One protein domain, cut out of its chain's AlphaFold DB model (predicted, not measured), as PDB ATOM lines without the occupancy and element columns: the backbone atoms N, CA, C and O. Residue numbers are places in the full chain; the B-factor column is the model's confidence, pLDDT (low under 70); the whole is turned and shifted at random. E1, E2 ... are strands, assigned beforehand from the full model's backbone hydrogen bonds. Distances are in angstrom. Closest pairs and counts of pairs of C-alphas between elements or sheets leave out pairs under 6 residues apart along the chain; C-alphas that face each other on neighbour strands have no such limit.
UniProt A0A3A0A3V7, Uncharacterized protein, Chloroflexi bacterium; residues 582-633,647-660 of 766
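This is residues 582 to 633 and 647 to 660 of the 766 residues of an uncharacterized protein of Chloroflexi bacterium (UniProt A0A3A0A3V7). A twisted sheet of four strands, E1 to E4, makes a wall, and over one of its faces lies a loose, partial second layer: strand E5 folds back over the E1 and E2 part, and the small hairpin E6 E7 lies farther out on that same side, while no named element covers the other face. A long loop, residues 597 to 608, joins E2 to E3 at one end of the sheet, and the tip of E7 makes the far corner of the outline. The printed part has 66 residues, no named helix and seven named strands, E1 to E7 along the chain; the large sheet has the order E1 - E2 - E3 - E4, antiparallel throughout, and the class is all strand. The whole is compact, with a radius of gyration of the C-alphas of 12.2 A, yet flat, spanning 36 by 35 by 15 A.

Find C-alpha 582 at (155.856, 88.188, 146.358); from there E1 runs through residue 586, 13.5 A long. Next come E2, residues 591 to 596, 16.0 A, and E3, residues 609 to 613, which begins at C-alpha 609 (153.533, 88.763, 156.416) and is 13.2 A long. E4 holds residues 621 to 624, 9.4 A, and E5 residues 629 to 632, 10.7 A. After the cut, E6 holds residues 647 to 649, 6.4 A, and E7 runs from 655 to C-alpha 660 at (141.423, 73.572, 152.997), 14.5 A.

Begin with E1 to E4, a meander, each strand the antiparallel neighbour of the one before. In the hairpin E1 and E2, at 172 degrees, look for N 584 and O 593, 2.9 A apart. In the hairpin E2 and E3, at 157 degrees, N 594 and O 611 are 2.8 A apart. In the hairpin E3 and E4, at 150 degrees, N 612 and O 621 are 2.8 A apart. E1 and E4 are the edge strands. E5 pairs with no named strand; its closest C-alphas to E1 are those of Thr 631 and Ala 584, 6.0 A apart. E5 and E6 are near each other. In the hairpin E6 and E7, at 157 degrees, N 648 and O 656 are 2.9 A apart. E7 is only just apart from E4, at 8.2 A.

The two C-alphas farthest apart are those of Gly 617 and Asp 660, 36.4 A. Residues 634 to 646 are not printed, and C-alphas 633 and 647 are 10.4 A apart across this cut. The link E2 to E3 is long, with 12 residues. Mean pLDDT of the printed part is 78.3; it is under 70 at residues 597 to 606, 616 to 617, 626 to 628, 658 and 660.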
ATOM      1  N   SER A 582     156.821  88.005 147.449       76.19
ATOM      2  CA  SER A 582     155.856  88.188 146.358       76.19
ATOM      3  C   SER A 582     155.243  89.595 146.350       76.19
ATOM      4  O   SER A 582     155.051  90.199 147.408       76.19
ATOM      5  N   ILE A 583     154.881  90.095 145.166       83.38
ATOM      6  CA  ILE A 583     154.067  91.303 144.970       83.38
ATOM      7  C   ILE A 583     153.083  91.088 143.813       83.38
ATOM      8  O   ILE A 583     153.434  90.492 142.795       83.38
ATOM      9  N   ALA A 584     151.853  91.582 143.955       86.81
ATOM     10  CA  ALA A 584     150.834  91.552 142.906       86.81
ATOM     11  C   ALA A 584     150.067  92.882 142.849       86.81
ATOM     12  O   ALA A 584     149.254  93.170 143.729       86.81
ATOM     13  N   TYR A 585     150.307  93.683 141.808       88.06
ATOM     14  CA  TYR A 585     149.569  94.920 141.535       88.06
ATOM     15  C   TYR A 585     148.296  94.638 140.726       88.06
ATOM     16  O   TYR A 585     148.340  93.953 139.705       88.06
ATOM     17  N   ASP A 586     147.164  95.173 141.180       87.25
ATOM     18  CA  ASP A 586     145.872  95.101 140.502       87.25
ATOM     19  C   ASP A 586     145.479  96.486 139.966       87.25
ATOM     20  O   ASP A 586     144.940  97.336 140.684       87.25
ATOM     21  N   SER A 587     145.713  96.703 138.670       83.69
ATOM     22  CA  SER A 587     145.363  97.945 137.970       83.69
ATOM     23  C   SER A 587     143.855  98.222 137.927       83.69
ATOM     24  O   SER A 587     143.457  99.362 137.700       83.69
ATOM     25  N   ARG A 588     142.994  97.231 138.218       84.19
ATOM     26  CA  ARG A 588     141.535  97.428 138.344       84.19
ATOM     27  C   ARG A 588     141.162  98.259 139.580       84.19
ATOM     28  O   ARG A 588     140.037  98.748 139.653       84.19
ATOM     29  N   VAL A 589     142.070  98.383 140.557       87.69
ATOM     30  CA  VAL A 589     141.859  99.086 141.842       87.69
ATOM     31  C   VAL A 589     143.039  99.964 142.290       87.69
ATOM     32  O   VAL A 589     142.965 100.565 143.358       87.69
ATOM     33  N   GLY A 590     144.116 100.062 141.503       87.38
ATOM     34  CA  GLY A 590     145.258 100.941 141.791       87.38
ATOM     35  C   GLY A 590     146.076 100.541 143.028       87.38
ATOM     36  O   GLY A 590     146.674 101.396 143.678       87.38
ATOM     37  N   ALA A 591     146.085  99.255 143.383       89.69
ATOM     38  CA  ALA A 591     146.627  98.751 144.645       89.69
ATOM     39  C   ALA A 591     147.518  97.519 144.435       89.69
ATOM     40  O   ALA A 591     147.350  96.796 143.457       89.69
ATOM     41  N   ALA A 592     148.431  97.239 145.369       90.00
ATOM     42  CA  ALA A 592     149.213  96.002 145.381       90.00
ATOM     43  C   ALA A 592     149.111  95.276 146.722       90.00
ATOM     44  O   ALA A 592     149.129  95.906 147.781       90.00
ATOM     45  N   LEU A 593     149.087  93.945 146.663       89.94
ATOM     46  CA  LEU A 593     149.328  93.092 147.823       89.94
ATOM     47  C   LEU A 593     150.786  92.610 147.797       89.94
ATOM     48  O   LEU A 593     151.298  92.226 146.745       89.94
ATOM     49  N   ILE A 594     151.446  92.669 148.950       87.50
ATOM     50  CA  ILE A 594     152.887  92.464 149.140       87.50
ATOM     51  C   ILE A 594     153.083  91.420 150.248       87.50
ATOM     52  O   ILE A 594     152.457  91.520 151.303       87.50
ATOM     53  N   SER A 595     153.953  90.436 150.026       84.69
ATOM     54  CA  SER A 595     154.359  89.442 151.027       84.69
ATOM     55  C   SER A 595     155.788  89.752 151.462       84.69
ATOM     56  O   SER A 595     156.707  89.691 150.641       84.69
ATOM     57  N   ALA A 596     155.967  90.149 152.722       78.56
ATOM     58  CA  ALA A 596     157.262  90.496 153.308       78.56
ATOM     59  C   ALA A 596     157.801  89.326 154.146       78.56
ATOM     60  O   ALA A 596     157.042  88.732 154.913       78.56
ATOM     61  N   TRP A 597     159.094  89.018 154.021       69.44
ATOM     62  CA  TRP A 597     159.752  87.910 154.727       69.44
ATOM     63  C   TRP A 597     160.613  88.419 155.890       69.44
ATOM     64  O   TRP A 597     161.406  89.350 155.718       69.44
ATOM     65  N   SER A 598     160.541  87.783 157.063       60.72
ATOM     66  CA  SER A 598     161.573  87.952 158.096       60.72
ATOM     67  C   SER A 598     162.780  87.044 157.836       60.72
ATOM     68  O   SER A 598     162.812  85.898 158.289       60.72
ATOM     69  N   SER A 599     163.814  87.553 157.158       56.84
ATOM     70  CA  SER A 599     165.095  86.842 157.081       56.84
ATOM     71  C   SER A 599     165.910  87.001 158.370       56.84
ATOM     72  O   SER A 599     165.906  88.043 159.020       56.84
ATOM     73  N   LEU A 600     166.693  85.976 158.725       49.56
ATOM     74  CA  LEU A 600     167.648  86.036 159.845       49.56
ATOM     75  C   LEU A 600     168.891  86.899 159.548       49.56
ATOM     76  O   LEU A 600     169.759  87.037 160.410       49.56
ATOM     77  N   ARG A 601     169.022  87.432 158.326       53.78
ATOM     78  CA  ARG A 601     170.192  88.211 157.887       53.78
ATOM     79  C   ARG A 601     169.964  89.713 157.997       53.78
ATOM     80  O   ARG A 601     170.908  90.434 158.315       53.78
ATOM     81  N   CYS A 602     168.740  90.173 157.758       55.31
ATOM     82  CA  CYS A 602     168.401  91.588 157.673       55.31
ATOM     83  C   CYS A 602     167.391  91.979 158.764       55.31
ATOM     84  O   CYS A 602     166.604  91.157 159.222       55.31
ATOM     85  N   LYS A 603     167.384  93.251 159.182       56.75
ATOM     86  CA  LYS A 603     166.267  93.822 159.953       56.75
ATOM     87  C   LYS A 603     165.351  94.565 158.973       56.75
ATOM     88  O   LYS A 603     165.719  95.676 158.591       56.75
ATOM     89  N   PRO A 604     164.224  93.983 158.521       57.31
ATOM     90  CA  PRO A 604     163.306  94.679 157.621       57.31
ATOM     91  C   PRO A 604     162.637  95.867 158.331       57.31
ATOM     92  O   PRO A 604     162.454  95.840 159.550       57.31
ATOM     93  N   ALA A 605     162.264  96.911 157.581       58.97
ATOM     94  CA  ALA A 605     161.557  98.067 158.147       58.97
ATOM     95  C   ALA A 605     160.056  97.805 158.386       58.97
ATOM     96  O   ALA A 605     159.413  98.553 159.117       58.97
ATOM     97  N   ALA A 606     159.513  96.735 157.795       62.47
ATOM     98  CA  ALA A 606     158.179  96.207 158.065       62.47
ATOM     99  C   ALA A 606     158.267  94.823 158.736       62.47
ATOM    100  O   ALA A 606     159.243  94.102 158.513       62.47
ATOM    101  N   PRO A 607     157.268  94.431 159.550       71.50
ATOM    102  CA  PRO A 607     157.159  93.067 160.063       71.50
ATOM    103  C   PRO A 607     156.933  92.046 158.927       71.50
ATOM    104  O   PRO A 607     156.529  92.428 157.829       71.50
ATOM    105  N   PRO A 608     157.149  90.742 159.179       75.81
ATOM    106  CA  PRO A 608     156.783  89.688 158.235       75.81
ATOM    107  C   PRO A 608     155.271  89.624 157.964       75.81
ATOM    108  O   PRO A 608     154.448  90.015 158.797       75.81
ATOM    109  N   GLY A 609     154.908  89.080 156.801       81.38
ATOM    110  CA  GLY A 609     153.533  88.763 156.416       81.38
ATOM    111  C   GLY A 609     152.935  89.657 155.325       81.38
ATOM    112  O   GLY A 609     153.633  90.309 154.543       81.38
ATOM    113  N   ILE A 610     151.604  89.649 155.245       86.62
ATOM    114  CA  ILE A 610     150.831  90.186 154.117       86.62
ATOM    115  C   ILE A 610     150.470  91.656 154.338       86.62
ATOM    116  O   ILE A 610     149.861  92.008 155.348       86.62
ATOM    117  N   HIS A 611     150.781  92.497 153.353       87.88
ATOM    118  CA  HIS A 611     150.615  93.949 153.376       87.88
ATOM    119  C   HIS A 611     149.844  94.447 152.146       87.88
ATOM    120  O   HIS A 611     150.044  93.950 151.040       87.88
ATOM    121  N   LEU A 612     148.985  95.452 152.328       91.25
ATOM    122  CA  LEU A 612     148.201  96.102 151.276       91.25
ATOM    123  C   LEU A 612     148.652  97.556 151.091       91.25
ATOM    124  O   LEU A 612     148.551  98.362 152.016       91.25
ATOM    125  N   TRP A 613     149.094  97.889 149.881       90.81
ATOM    126  CA  TRP A 613     149.454  99.237 149.438       90.81
ATOM    127  C   TRP A 613     148.426  99.764 148.426       90.81
ATOM    128  O   TRP A 613     147.930  99.003 147.597       90.81
ATOM    129  N   ARG A 614     148.096 101.061 148.482       87.75
ATOM    130  CA  ARG A 614     147.020 101.696 147.688       87.75
ATOM    131  C   ARG A 614     147.485 102.938 146.909       87.75
ATOM    132  O   ARG A 614     146.802 103.957 146.903       87.75
ATOM    133  N   GLY A 615     148.655 102.857 146.279       78.88
ATOM    134  CA  GLY A 615     149.212 103.942 145.466       78.88
ATOM    135  C   GLY A 615     150.092 104.933 146.240       78.88
ATOM    136  O   GLY A 615     150.276 104.838 147.456       78.88
ATOM    137  N   ALA A 616     150.704 105.868 145.511       64.19
ATOM    138  CA  ALA A 616     151.683 106.804 146.062       64.19
ATOM    139  C   ALA A 616     151.097 107.647 147.212       64.19
ATOM    140  O   ALA A 616     150.010 108.209 147.101       64.19
ATOM    141  N   GLY A 617     151.821 107.722 148.333       63.94
ATOM    142  CA  GLY A 617     151.391 108.443 149.538       63.94
ATOM    143  C   GLY A 617     150.356 107.726 150.421       63.94
ATOM    144  O   GLY A 617     150.051 108.233 151.498       63.94
ATOM    145  N   ALA A 618     149.834 106.558 150.025       73.44
ATOM    146  CA  ALA A 618     148.945 105.764 150.872       73.44
ATOM    147  C   ALA A 618     149.716 104.955 151.934       73.44
ATOM    148  O   ALA A 618     150.771 104.386 151.653       73.44
ATOM    149  N   GLU A 619     149.148 104.848 153.140       77.81
ATOM    150  CA  GLU A 619     149.667 103.983 154.206       77.81
ATOM    151  C   GLU A 619     149.626 102.500 153.792       77.81
ATOM    152  O   GLU A 619     148.659 102.028 153.184       77.81
ATOM    153  N   ILE A 620     150.677 101.753 154.142       84.81
ATOM    154  CA  ILE A 620     150.781 100.315 153.880       84.81
ATOM    155  C   ILE A 620     150.201  99.554 155.071       84.81
ATOM    156  O   ILE A 620     150.809  99.479 156.137       84.81
ATOM    157  N   LYS A 621     149.022  98.959 154.882       88.31
ATOM    158  CA  LYS A 621     148.305  98.246 155.943       88.31
ATOM    159  C   LYS A 621     148.718  96.774 155.983       88.31
ATOM    160  O   LYS A 621     148.439  96.038 155.038       88.31
ATOM    161  N   GLN A 622     149.283  96.309 157.097       87.94
ATOM    162  CA  GLN A 622     149.427  94.872 157.356       87.94
ATOM    163  C   GLN A 622     148.039  94.221 157.536       87.94
ATOM    164  O   GLN A 622     147.189  94.732 158.270       87.94
ATOM    165  N   LEU A 623     147.796  93.105 156.848       87.44
ATOM    166  CA  LEU A 623     146.559  92.316 156.919       87.44
ATOM    167  C   LEU A 623     146.740  91.007 157.702       87.44
ATOM    168  O   LEU A 623     145.794  90.550 158.338       87.44
ATOM    169  N   ALA A 624     147.935  90.411 157.658       82.50
ATOM    170  CA  ALA A 624     148.278  89.194 158.390       82.50
ATOM    171  C   ALA A 624     149.767  89.184 158.771       82.50
ATOM    172  O   ALA A 624     150.600  89.712 158.036       82.50
ATOM    173  N   ALA A 625     150.096  88.547 159.898       77.25
ATOM    174  CA  ALA A 625     151.473  88.333 160.361       77.25
ATOM    175  C   ALA A 625     152.083  86.999 159.878       77.25
ATOM    176  O   ALA A 625     153.234  86.702 160.182       77.25
ATOM    177  N   THR A 626     151.309  86.185 159.158       69.38
ATOM    178  CA  THR A 626     151.763  84.946 158.520       69.38
ATOM    179  C   THR A 626     152.178  85.201 157.075       69.38
ATOM    180  O   THR A 626     151.601  86.037 156.377       69.38
ATOM    181  N   GLU A 627     153.205  84.480 156.639       65.44
ATOM    182  CA  GLU A 627     153.788  84.570 155.302       65.44
ATOM    183  C   GLU A 627     153.132  83.546 154.375       65.44
ATOM    184  O   GLU A 627     152.960  82.384 154.735       65.44
ATOM    185  N   TYR A 628     152.758  83.991 153.176       67.94
ATOM    186  CA  TYR A 628     152.052  83.184 152.180       67.94
ATOM    187  C   TYR A 628     152.423  83.623 150.759       67.94
ATOM    188  O   TYR A 628     152.865  84.758 150.537       67.94
ATOM    189  N   SER A 629     152.180  82.749 149.777       72.00
ATOM    190  CA  SER A 629     152.273  83.122 148.358       72.00
ATOM    191  C   SER A 629     151.057  83.951 147.936       72.00
ATOM    192  O   SER A 629     149.925  83.622 148.297       72.00
ATOM    193  N   ILE A 630     151.289  85.007 147.152       79.00
ATOM    194  CA  ILE A 630     150.251  85.923 146.652       79.00
ATOM    195  C   ILE A 630     150.021  85.699 145.153       79.00
ATOM    196  O   ILE A 630     150.958  85.449 144.396       79.00
ATOM    197  N   THR A 631     148.781  85.856 144.691       78.25
ATOM    198  CA  THR A 631     148.470  86.090 143.269       78.25
ATOM    199  C   THR A 631     147.217  86.965 143.114       78.25
ATOM    200  O   THR A 631     146.525  87.235 144.093       78.25
ATOM    201  N   LEU A 632     146.916  87.442 141.905       79.06
ATOM    202  CA  LEU A 632     145.682  88.186 141.617       79.06
ATOM    203  C   LEU A 632     144.469  87.242 141.620       79.06
ATOM    204  O   LEU A 632     144.577  86.103 141.163       79.06
ATOM    205  N   ASP A 633     143.296  87.715 142.057       80.19
ATOM    206  CA  ASP A 633     142.042  87.016 141.751       80.19
ATOM    207  C   ASP A 633     141.694  87.292 140.266       80.19
ATOM    208  O   ASP A 633     141.522  88.451 139.862       80.19
ATOM    209  N   LEU A 647     142.959  81.930 151.070       83.19
ATOM    210  CA  LEU A 647     142.156  83.091 151.434       83.19
ATOM    211  C   LEU A 647     141.958  83.974 150.201       83.19
ATOM    212  O   LEU A 647     142.899  84.222 149.445       83.19
ATOM    213  N   ARG A 648     140.750  84.507 150.028       87.00
ATOM    214  CA  ARG A 648     140.481  85.613 149.102       87.00
ATOM    215  C   ARG A 648     140.621  86.936 149.849       87.00
ATOM    216  O   ARG A 648     140.068  87.078 150.938       87.00
ATOM    217  N   VAL A 649     141.332  87.888 149.251       89.12
ATOM    218  CA  VAL A 649     141.579  89.229 149.797       89.12
ATOM    219  C   VAL A 649     140.832  90.259 148.958       89.12
ATOM    220  O   VAL A 649     141.136  90.436 147.776       89.12
ATOM    221  N   SER A 650     139.852  90.940 149.552       90.00
ATOM    222  CA  SER A 650     139.120  92.010 148.862       90.00
ATOM    223  C   SER A 650     139.988  93.275 148.704       90.00
ATOM    224  O   SER A 650     140.924  93.478 149.481       90.00
ATOM    225  N   PRO A 651     139.662  94.201 147.779       89.38
ATOM    226  CA  PRO A 651     140.313  95.516 147.700       89.38
ATOM    227  C   PRO A 651     140.204  96.336 148.998       89.38
ATOM    228  O   PRO A 651     141.052  97.192 149.271       89.38
ATOM    229  N   ALA A 652     139.198  96.059 149.839       88.00
ATOM    230  CA  ALA A 652     139.056  96.648 151.171       88.00
ATOM    231  C   ALA A 652     140.088  96.103 152.188       88.00
ATOM    232  O   ALA A 652     140.371  96.772 153.187       88.00
ATOM    233  N   GLY A 653     140.712  94.957 151.896       87.25
ATOM    234  CA  GLY A 653     141.647  94.245 152.769       87.25
ATOM    235  C   GLY A 653     140.964  93.229 153.688       87.25
ATOM    236  O   GLY A 653     141.471  92.967 154.776       87.25
ATOM    237  N   GLU A 654     139.802  92.704 153.293       89.69
ATOM    238  CA  GLU A 654     139.062  91.681 154.042       89.69
ATOM    239  C   GLU A 654     139.512  90.284 153.607       89.69
ATOM    240  O   GLU A 654     139.665  90.028 152.411       89.69
ATOM    241  N   LEU A 655     139.695  89.378 154.571       87.06
ATOM    242  CA  LEU A 655     140.135  88.002 154.341       87.06
ATOM    243  C   LEU A 655     138.934  87.051 154.418       87.06
ATOM    244  O   LEU A 655     138.311  86.927 155.470       87.06
ATOM    245  N   THR A 656     138.617  86.367 153.318       86.50
ATOM    246  CA  THR A 656     137.546  85.353 153.267       86.50
ATOM    247  C   THR A 656     138.148  83.956 153.080       86.50
ATOM    248  O   THR A 656     138.824  83.746 152.068       86.50
ATOM    249  N   PRO A 657     137.906  82.992 153.991       82.38
ATOM    250  CA  PRO A 657     138.333  81.603 153.816       82.38
ATOM    251  C   PRO A 657     137.730  80.967 152.560       82.38
ATOM    252  O   PRO A 657     136.519  81.032 152.356       82.38
ATOM    253  N   GLY A 658     138.575  80.360 151.723       69.00
ATOM    254  CA  GLY A 658     138.166  79.674 150.496       69.00
ATOM    255  C   GLY A 658     138.080  78.152 150.614       69.00
ATOM    256  O   GLY A 658     137.305  77.542 149.881       69.00
ATOM    257  N   GLY A 659     138.828  77.545 151.538       74.69
ATOM    258  CA  GLY A 659     138.811  76.104 151.807       74.69
ATOM    259  C   GLY A 659     140.194  75.536 152.133       74.69
ATOM    260  O   GLY A 659     141.216  76.210 151.968       74.69
ATOM    261  N   ASP A 660     140.210  74.284 152.588       69.00
ATOM    262  CA  ASP A 660     141.423  73.572 152.997       69.00
ATOM    263  C   ASP A 660     142.282  73.141 151.793       69.00
ATOM    264  O   ASP A 660     141.772  72.769 150.726       69.00
TER     265      ASP A 660